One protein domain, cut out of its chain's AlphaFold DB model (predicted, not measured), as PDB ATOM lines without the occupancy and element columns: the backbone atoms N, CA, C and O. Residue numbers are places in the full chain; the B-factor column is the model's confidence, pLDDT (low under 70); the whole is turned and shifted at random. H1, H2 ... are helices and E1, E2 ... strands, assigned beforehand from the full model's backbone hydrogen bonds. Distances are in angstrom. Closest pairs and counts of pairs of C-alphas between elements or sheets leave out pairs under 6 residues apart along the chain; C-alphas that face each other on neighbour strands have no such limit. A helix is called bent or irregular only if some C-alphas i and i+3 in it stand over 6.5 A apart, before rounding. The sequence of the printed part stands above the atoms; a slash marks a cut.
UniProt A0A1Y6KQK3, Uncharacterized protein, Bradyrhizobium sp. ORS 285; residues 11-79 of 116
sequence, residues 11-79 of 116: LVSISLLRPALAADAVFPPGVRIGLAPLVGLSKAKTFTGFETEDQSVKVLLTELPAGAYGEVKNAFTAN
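This is residues 11 to 79 of the 116 residues of an uncharacterized protein of Bradyrhizobium sp. ORS 285 (UniProt A0A1Y6KQK3). A small body of 44 residues, made of a three-stranded antiparallel sheet, E1 to E3, and loops, among them residues 22 to 40, has an arm sticking out at each end: residues 11 to 21, of which 11 to 16 belong to H1, and residues 65 to 71 and 73 to 79, of which 66 to 71 and 73 to 78 belong to H2. The 69 printed residues run H1, E1, E2, E3, H2, with sheet order E1, E2, E3, a meander, each strand the antiparallel neighbour of the one before. The class is mixed, with 29 residues in named elements, under half; the whole is extended, radius of gyration of the C-alphas 17.6 A, spans 59 by 32 by 21 A.

H1, residues 11 to 16, begins at C-alpha 11 (11.669, 44.626, 73.599). E1 is residues 41 to 43, E2 49 to 52, E3 58 to 60. H2, residues 66 to 78, 19.8 A long, ends at C-alpha 78 (16.700, 43.065, 13.944); it is irregular, C-alphas 67 and 70 being 7.4 A apart.

Hairpin E1 and E2 has N 42 and O 51 within hydrogen-bond range, 2.8 A; hairpin E2 and E3 has N 50 and O 59, 2.9 A. Neither helix is on the sheet, and H1 and H2 are apart. Each O i to N i+4 pair is within range in H1, 7 of 9 in H2.

The C-alphas farthest apart, Leu 11 and Ala 78, are 59.9 A apart. The printed part has no cut. The link H1 to E1, 24 residues, is long. pLDDT is under 70 at residues 18 to 25, 28 to 30, 38 and 79.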
ATOM      1  N   LEU A  11      11.054  43.618  74.473       87.50
ATOM      2  CA  LEU A  11      11.669  44.626  73.599       87.50
ATOM      3  C   LEU A  11      12.191  44.030  72.285       87.50
ATOM      4  O   LEU A  11      11.981  44.612  71.220       87.50
ATOM      5  N   VAL A  12      12.827  42.857  72.340       86.81
ATOM      6  CA  VAL A  12      13.274  42.141  71.135       86.81
ATOM      7  C   VAL A  12      12.073  41.745  70.278       86.81
ATOM      8  O   VAL A  12      12.064  42.033  69.086       86.81
ATOM      9  N   SER A  13      11.025  41.178  70.881       82.31
ATOM     10  CA  SER A  13       9.812  40.764  70.159       82.31
ATOM     11  C   SER A  13       9.141  41.940  69.439       82.31
ATOM     12  O   SER A  13       8.786  41.819  68.271       82.31
ATOM     13  N   ILE A  14       9.047  43.105  70.087       82.50
ATOM     14  CA  ILE A  14       8.495  44.331  69.484       82.50
ATOM     15  C   ILE A  14       9.365  44.827  68.314       82.50
ATOM     16  O   ILE A  14       8.837  45.308  67.315       82.50
ATOM     17  N   SER A  15      10.689  44.677  68.395       74.94
ATOM     18  CA  SER A  15      11.603  45.045  67.303       74.94
ATOM     19  C   SER A  15      11.436  44.148  66.067       74.94
ATOM     20  O   SER A  15      11.545  44.623  64.936       74.94
ATOM     21  N   LEU A  16      11.104  42.865  66.263       74.94
ATOM     22  CA  LEU A  16      10.812  41.933  65.166       74.94
ATOM     23  C   LEU A  16       9.462  42.204  64.481       74.94
ATOM     24  O   LEU A  16       9.259  41.760  63.356       74.94
ATOM     25  N   LEU A  17       8.563  42.965  65.113       71.19
ATOM     26  CA  LEU A  17       7.273  43.373  64.541       71.19
ATOM     27  C   LEU A  17       7.381  44.562  63.570       71.19
ATOM     28  O   LEU A  17       6.361  45.131  63.175       71.19
ATOM     29  N   ARG A  18       8.595  44.963  63.166       68.00
ATOM     30  CA  ARG A  18       8.760  45.994  62.140       68.00
ATOM     31  C   ARG A  18       8.129  45.515  60.828       68.00
ATOM     32  O   ARG A  18       8.586  44.503  60.294       68.00
ATOM     33  N   PRO A  19       7.118  46.221  60.281       63.59
ATOM     34  CA  PRO A  19       6.621  45.904  58.953       63.59
ATOM     35  C   PRO A  19       7.802  46.015  57.993       63.59
ATOM     36  O   PRO A  19       8.529  47.010  58.005       63.59
ATOM     37  N   ALA A  20       8.038  44.979  57.194       62.56
ATOM     38  CA  ALA A  20       8.927  45.110  56.057       62.56
ATOM     39  C   ALA A  20       8.306  46.188  55.163       62.56
ATOM     40  O   ALA A  20       7.212  45.990  54.636       62.56
ATOM     41  N   LEU A  21       8.961  47.346  55.059       55.38
ATOM     42  CA  LEU A  21       8.612  48.415  54.124       55.38
ATOM     43  C   LEU A  21       8.900  47.882  52.714       55.38
ATOM     44  O   LEU A  21       9.896  48.231  52.084       55.38
ATOM     45  N   ALA A  22       8.068  46.952  52.251       54.28
ATOM     46  CA  ALA A  22       8.014  46.567  50.862       54.28
ATOM     47  C   ALA A  22       7.531  47.806  50.109       54.28
ATOM     48  O   ALA A  22       6.486  48.365  50.438       54.28
ATOM     49  N   ALA A  23       8.334  48.275  49.157       61.91
ATOM     50  CA  ALA A  23       7.929  49.357  48.276       61.91
ATOM     51  C   ALA A  23       6.575  48.991  47.647       61.91
ATOM     52  O   ALA A  23       6.419  47.897  47.101       61.91
ATOM     53  N   ASP A  24       5.595  49.880  47.813       65.62
ATOM     54  CA  ASP A  24       4.200  49.600  47.486       65.62
ATOM     55  C   ASP A  24       4.078  49.274  45.992       65.62
ATOM     56  O   ASP A  24       4.609  49.993  45.136       65.62
ATOM     57  N   ALA A  25       3.459  48.138  45.674       67.88
ATOM     58  CA  ALA A  25       3.408  47.642  44.308       67.88
ATOM     59  C   ALA A  25       2.498  48.554  43.480       67.88
ATOM     60  O   ALA A  25       1.283  48.603  43.670       67.88
ATOM     61  N   VAL A  26       3.080  49.274  42.523       74.25
ATOM     62  CA  VAL A  26       2.329  50.164  41.643       74.25
ATOM     63  C   VAL A  26       1.892  49.381  40.414       74.25
ATOM     64  O   VAL A  26       2.716  48.798  39.713       74.25
ATOM     65  N   PHE A  27       0.589  49.406  40.133       75.12
ATOM     66  CA  PHE A  27      -0.017  48.776  38.958       75.12
ATOM     67  C   PHE A  27      -0.291  49.834  37.873       75.12
ATOM     68  O   PHE A  27      -1.182  50.688  38.033       75.12
ATOM     69  N   PRO A  28       0.475  49.856  36.768       69.06
ATOM     70  CA  PRO A  28       0.214  50.747  35.645       69.06
ATOM     71  C   PRO A  28      -1.068  50.342  34.896       69.06
ATOM     72  O   PRO A  28      -1.398  49.159  34.823       69.06
ATOM     73  N   PRO A  29      -1.810  51.297  34.310       68.31
ATOM     74  CA  PRO A  29      -3.010  50.981  33.542       68.31
ATOM     75  C   PRO A  29      -2.661  50.106  32.329       68.31
ATOM     76  O   PRO A  29      -1.753  50.425  31.560       68.31
ATOM     77  N   GLY A  30      -3.399  49.010  32.156       69.50
ATOM     78  CA  GLY A  30      -3.222  48.070  31.043       69.50
ATOM     79  C   GLY A  30      -2.255  46.912  31.310       69.50
ATOM     80  O   GLY A  30      -2.171  46.015  30.477       69.50
ATOM     81  N   VAL A  31      -1.578  46.879  32.464       71.00
ATOM     82  CA  VAL A  31      -0.693  45.773  32.868       71.00
ATOM     83  C   VAL A  31      -1.170  45.187  34.194       71.00
ATOM     84  O   VAL A  31      -1.584  45.908  35.096       71.00
ATOM     85  N   ARG A  32      -1.143  43.854  34.301       73.00
ATOM     86  CA  ARG A  32      -1.549  43.123  35.518       73.00
ATOM     87  C   ARG A  32      -0.394  42.873  36.491       73.00
ATOM     88  O   ARG A  32      -0.615  42.338  37.571       73.00
ATOM     89  N   ILE A  33       0.820  43.253  36.109       70.88
ATOM     90  CA  ILE A  33       2.025  43.137  36.926       70.88
ATOM     91  C   ILE A  33       2.174  44.397  37.781       70.88
ATOM     92  O   ILE A  33       2.242  45.508  37.254       70.88
ATOM     93  N   GLY A  34       2.225  44.211  39.100       71.81
ATOM     94  CA  GLY A  34       2.594  45.259  40.047       71.81
ATOM     95  C   GLY A  34       4.108  45.307  40.182       71.81
ATOM     96  O   GLY A  34       4.733  44.278  40.435       71.81
ATOM     97  N   LEU A  35       4.697  46.485  40.006       74.12
ATOM     98  CA  LEU A  35       6.125  46.695  40.220       74.12
ATOM     99  C   LEU A  35       6.331  47.724  41.322       74.12
ATOM    100  O   LEU A  35       5.670  48.760  41.349       74.12
ATOM    101  N   ALA A  36       7.280  47.435  42.205       79.50
ATOM    102  CA  ALA A  36       7.834  48.416  43.118       79.50
ATOM    103  C   ALA A  36       8.765  49.347  42.320       79.50
ATOM    104  O   ALA A  36       9.799  48.880  41.829       79.50
ATOM    105  N   PRO A  37       8.421  50.632  42.133       73.94
ATOM    106  CA  PRO A  37       9.305  51.556  41.443       73.94
ATOM    107  C   PRO A  37      10.593  51.767  42.243       73.94
ATOM    108  O   PRO A  37      10.583  51.825  43.474       73.94
ATOM    109  N   LEU A  38      11.712  51.915  41.530       68.94
ATOM    110  CA  LEU A  38      12.952  52.387  42.138       68.94
ATOM    111  C   LEU A  38      12.781  53.852  42.561       68.94
ATOM    112  O   LEU A  38      12.025  54.609  41.949       68.94
ATOM    113  N   VAL A  39      13.506  54.254  43.605       71.75
ATOM    114  CA  VAL A  39      13.527  55.639  44.095       71.75
ATOM    115  C   VAL A  39      13.780  56.628  42.949       71.75
ATOM    116  O   VAL A  39      14.713  56.458  42.169       71.75
ATOM    117  N   GLY A  40      12.919  57.643  42.834       74.88
ATOM    118  CA  GLY A  40      12.970  58.648  41.765       74.88
ATOM    119  C   GLY A  40      12.168  58.310  40.501       74.88
ATOM    120  O   GLY A  40      12.079  59.153  39.611       74.88
ATOM    121  N   LEU A  41      11.550  57.124  40.413       77.06
ATOM    122  CA  LEU A  41      10.614  56.773  39.342       77.06
ATOM    123  C   LEU A  41       9.163  56.873  39.820       77.06
ATOM    124  O   LEU A  41       8.766  56.289  40.826       77.06
ATOM    125  N   SER A  42       8.351  57.595  39.055       80.00
ATOM    126  CA  SER A  42       6.920  57.781  39.276       80.00
ATOM    127  C   SER A  42       6.108  57.050  38.209       80.00
ATOM    128  O   SER A  42       6.606  56.730  37.130       80.00
ATOM    129  N   LYS A  43       4.838  56.757  38.491       78.50
ATOM    130  CA  LYS A  43       3.930  56.162  37.503       78.50
ATOM    131  C   LYS A  43       3.706  57.138  36.346       78.50
ATOM    132  O   LYS A  43       3.221  58.250  36.560       78.50
ATOM    133  N   ALA A  44       3.986  56.697  35.124       80.06
ATOM    134  CA  ALA A  44       3.763  57.514  33.942       80.06
ATOM    135  C   ALA A  44       2.258  57.751  33.719       80.06
ATOM    136  O   ALA A  44       1.430  56.845  33.859       80.06
ATOM    137  N   LYS A  45       1.896  58.990  33.373       79.25
ATOM    138  CA  LYS A  45       0.501  59.389  33.096       79.25
ATOM    139  C   LYS A  45       0.104  59.155  31.637       79.25
ATOM    140  O   LYS A  45      -1.076  59.003  31.342       79.25
ATOM    141  N   THR A  46       1.080  59.169  30.729       76.88
ATOM    142  CA  THR A  46       0.871  59.194  29.271       76.88
ATOM    143  C   THR A  46       1.147  57.859  28.586       76.88
ATOM    144  O   THR A  46       0.699  57.646  27.462       76.88
ATOM    145  N   PHE A  47       1.865  56.951  29.247       80.25
ATOM    146  CA  PHE A  47       2.159  55.613  28.750       80.25
ATOM    147  C   PHE A  47       2.136  54.601  29.895       80.25
ATOM    148  O   PHE A  47       2.179  54.951  31.072       80.25
ATOM    149  N   THR A  48       2.067  53.326  29.540       77.44
ATOM    150  CA  THR A  48       2.054  52.225  30.499       77.44
ATOM    151  C   THR A  48       3.473  51.950  30.997       77.44
ATOM    152  O   THR A  48       4.254  51.283  30.323       77.44
ATOM    153  N   GLY A  49       3.836  52.506  32.156       82.25
ATOM    154  CA  GLY A  49       5.183  52.355  32.706       82.25
ATOM    155  C   GLY A  49       5.539  53.363  33.796       82.25
ATOM    156  O   GLY A  49       4.658  53.889  34.483       82.25
ATOM    157  N   PHE A  50       6.838  53.625  33.938       84.06
ATOM    158  CA  PHE A  50       7.393  54.552  34.923       84.06
ATOM    159  C   PHE A  50       8.254  55.627  34.265       84.06
ATOM    160  O   PHE A  50       8.879  55.397  33.229       84.06
ATOM    161  N   GLU A  51       8.294  56.798  34.882       82.56
ATOM    162  CA  GLU A  51       9.068  57.940  34.422       82.56
ATOM    163  C   GLU A  51       9.639  58.713  35.611       82.56
ATOM    164  O   GLU A  51       8.986  58.849  36.650       82.56
ATOM    165  N   THR A  52      10.858  59.228  35.469       83.25
ATOM    166  CA  THR A  52      11.396  60.220  36.412       83.25
ATOM    167  C   THR A  52      10.560  61.494  36.376       83.25
ATOM    168  O   THR A  52      10.037  61.848  35.323       83.25
ATOM    169  N   GLU A  53      10.488  62.235  37.478       78.38
ATOM    170  CA  GLU A  53       9.783  63.528  37.497       78.38
ATOM    171  C   GLU A  53      10.332  64.506  36.440       78.38
ATOM    172  O   GLU A  53       9.564  65.157  35.733       78.38
ATOM    173  N   ASP A  54      11.650  64.478  36.221       81.19
ATOM    174  CA  ASP A  54      12.348  65.273  35.202       81.19
ATOM    175  C   ASP A  54      12.142  64.774  33.758       81.19
ATOM    176  O   ASP A  54      12.748  65.300  32.829       81.19
ATOM    177  N   GLN A  55      11.341  63.722  33.541       75.56
ATOM    178  CA  GLN A  55      11.082  63.098  32.230       75.56
ATOM    179  C   GLN A  55      12.324  62.565  31.481       75.56
ATOM    180  O   GLN A  55      12.243  62.165  30.316       75.56
ATOM    181  N   SER A  56      13.474  62.516  32.156       74.12
ATOM    182  CA  SER A  56      14.761  62.073  31.614       74.12
ATOM    183  C   SER A  56      14.813  60.575  31.309       74.12
ATOM    184  O   SER A  56      15.483  60.163  30.363       74.12
ATOM    185  N   VAL A  57      14.113  59.743  32.088       81.56
ATOM    186  CA  VAL A  57      14.117  58.284  31.915       81.56
ATOM    187  C   VAL A  57      12.693  57.762  31.823       81.56
ATOM    188  O   VAL A  57      11.890  57.983  32.726       81.56
ATOM    189  N   LYS A  58      12.406  57.021  30.746       80.44
ATOM    190  CA  LYS A  58      11.112  56.383  30.473       80.44
ATOM    191  C   LYS A  58      11.272  54.870  30.452       80.44
ATOM    192  O   LYS A  58      11.971  54.326  29.598       80.44
ATOM    193  N   VAL A  59      10.593  54.193  31.366       82.88
ATOM    194  CA  VAL A  59      10.548  52.733  31.460       82.88
ATOM    195  C   VAL A  59       9.187  52.271  30.963       82.88
ATOM    196  O   VAL A  59       8.192  52.409  31.669       82.88
ATOM    197  N   LEU A  60       9.133  51.743  29.741       81.56
ATOM    198  CA  LEU A  60       7.906  51.206  29.153       81.56
ATOM    199  C   LEU A  60       7.694  49.756  29.593       81.56
ATOM    200  O   LEU A  60       8.623  48.951  29.543       81.56
ATOM    201  N   LEU A  61       6.462  49.421  29.967       79.81
ATOM    202  CA  LEU A  61       6.073  48.068  30.337       79.81
ATOM    203  C   LEU A  61       5.107  47.499  29.296       79.81
ATOM    204  O   LEU A  61       4.073  48.101  29.001       79.81
ATOM    205  N   THR A  62       5.444  46.337  28.735       79.81
ATOM    206  CA  THR A  62       4.634  45.659  27.716       79.81
ATOM    207  C   THR A  62       4.518  44.174  28.020       79.81
ATOM    208  O   THR A  62       5.529  43.474  28.057       79.81
ATOM    209  N   GLU A  63       3.288  43.690  28.162       77.00
ATOM    210  CA  GLU A  63       2.995  42.264  28.281       77.00
ATOM    211  C   GLU A  63       2.924  41.627  26.896       77.00
ATOM    212  O   GLU A  63       2.267  42.157  25.994       77.00
ATOM    213  N   LEU A  64       3.570  40.473  26.730       79.44
ATOM    214  CA  LEU A  64       3.535  39.728  25.480       79.44
ATOM    215  C   LEU A  64       2.786  38.398  25.646       79.44
ATOM    216  O   LEU A  64       3.143  37.614  26.526       79.44
ATOM    217  N   PRO A  65       1.799  38.082  24.786       73.19
ATOM    218  CA  PRO A  65       1.200  36.754  24.753       73.19
ATOM    219  C   PRO A  65       2.244  35.701  24.367       73.19
ATOM    220  O   PRO A  65       3.041  35.923  23.454       73.19
ATOM    221  N   ALA A  66       2.203  34.529  25.007       72.50
ATOM    222  CA  ALA A  66       3.201  33.469  24.821       72.50
ATOM    223  C   ALA A  66       3.427  33.079  23.344       72.50
ATOM    224  O   ALA A  66       4.562  32.845  22.935       72.50
ATOM    225  N   GLY A  67       2.372  33.081  22.520       76.25
ATOM    226  CA  GLY A  67       2.462  32.756  21.091       76.25
ATOM    227  C   GLY A  67       3.151  33.812  20.215       76.25
ATOM    228  O   GLY A  67       3.556  33.490  19.105       76.25
ATOM    229  N   ALA A  68       3.320  35.050  20.693       76.06
ATOM    230  CA  ALA A  68       3.882  36.164  19.916       76.06
ATOM    231  C   ALA A  68       5.363  36.450  20.232       76.06
ATOM    232  O   ALA A  68       5.983  37.311  19.603       76.06
ATOM    233  N   TYR A  69       5.952  35.737  21.201       76.19
ATOM    234  CA  TYR A  69       7.314  36.006  21.671       76.19
ATOM    235  C   TYR A  69       8.371  35.848  20.577       76.19
ATOM    236  O   TYR A  69       9.265  36.685  20.472       76.19
ATOM    237  N   GLY A  70       8.251  34.818  19.736       76.19
ATOM    238  CA  GLY A  70       9.218  34.561  18.666       76.19
ATOM    239  C   GLY A  70       9.332  35.723  17.677       76.19
ATOM    240  O   GLY A  70      10.435  36.162  17.359       76.19
ATOM    241  N   GLU A  71       8.199  36.273  17.242       77.25
ATOM    242  CA  GLU A  71       8.159  37.387  16.287       77.25
ATOM    243  C   GLU A  71       8.711  38.679  16.892       77.25
ATOM    244  O   GLU A  71       9.494  39.389  16.258       77.25
ATOM    245  N   VAL A  72       8.357  38.960  18.146       74.25
ATOM    246  CA  VAL A  72       8.801  40.175  18.834       74.25
ATOM    247  C   VAL A  72      10.287  40.101  19.168       74.25
ATOM    248  O   VAL A  72      11.007  41.063  18.907       74.25
ATOM    249  N   LYS A  73      10.786  38.951  19.636       76.75
ATOM    250  CA  LYS A  73      12.222  38.721  19.845       76.75
ATOM    251  C   LYS A  73      13.013  38.984  18.564       76.75
ATOM    252  O   LYS A  73      13.985  39.733  18.592       76.75
ATOM    253  N   ASN A  74      12.557  38.436  17.438       76.75
ATOM    254  CA  ASN A  74      13.211  38.644  16.149       76.75
ATOM    255  C   ASN A  74      13.187  40.123  15.725       76.75
ATOM    256  O   ASN A  74      14.198  40.635  15.248       76.75
ATOM    257  N   ALA A  75      12.078  40.834  15.955       75.44
ATOM    258  CA  ALA A  75      11.967  42.262  15.657       75.44
ATOM    259  C   ALA A  75      12.892  43.138  16.526       75.44
ATOM    260  O   ALA A  75      13.482  44.089  16.013       75.44
ATOM    261  N   PHE A  76      13.058  42.816  17.815       77.56
ATOM    262  CA  PHE A  76      13.988  43.518  18.712       77.56
ATOM    263  C   PHE A  76      15.458  43.235  18.373       77.56
ATOM    264  O   PHE A  76      16.286  44.137  18.460       77.56
ATOM    265  N   THR A  77      15.795  42.011  17.957       76.81
ATOM    266  CA  THR A  77      17.158  41.683  17.506       76.81
ATOM    267  C   THR A  77      17.486  42.343  16.164       76.81
ATOM    268  O   THR A  77      18.604  42.813  15.975       76.81
ATOM    269  N   ALA A  78      16.519  42.421  15.245       78.44
ATOM    270  CA  ALA A  78      16.700  43.065  13.944       78.44
ATOM    271  C   ALA A  78      16.769  44.602  14.028       78.44
ATOM    272  O   ALA A  78      17.379  45.234  13.168       78.44
ATOM    273  N   ASN A  79      16.153  45.209  15.048       69.56
ATOM    274  CA  ASN A  79      16.192  46.650  15.278       69.56
ATOM    275  C   ASN A  79      16.452  46.970  16.764       69.56
ATOM    276  O   ASN A  79      15.496  47.033  17.547       69.56
TER     277      ASN A  79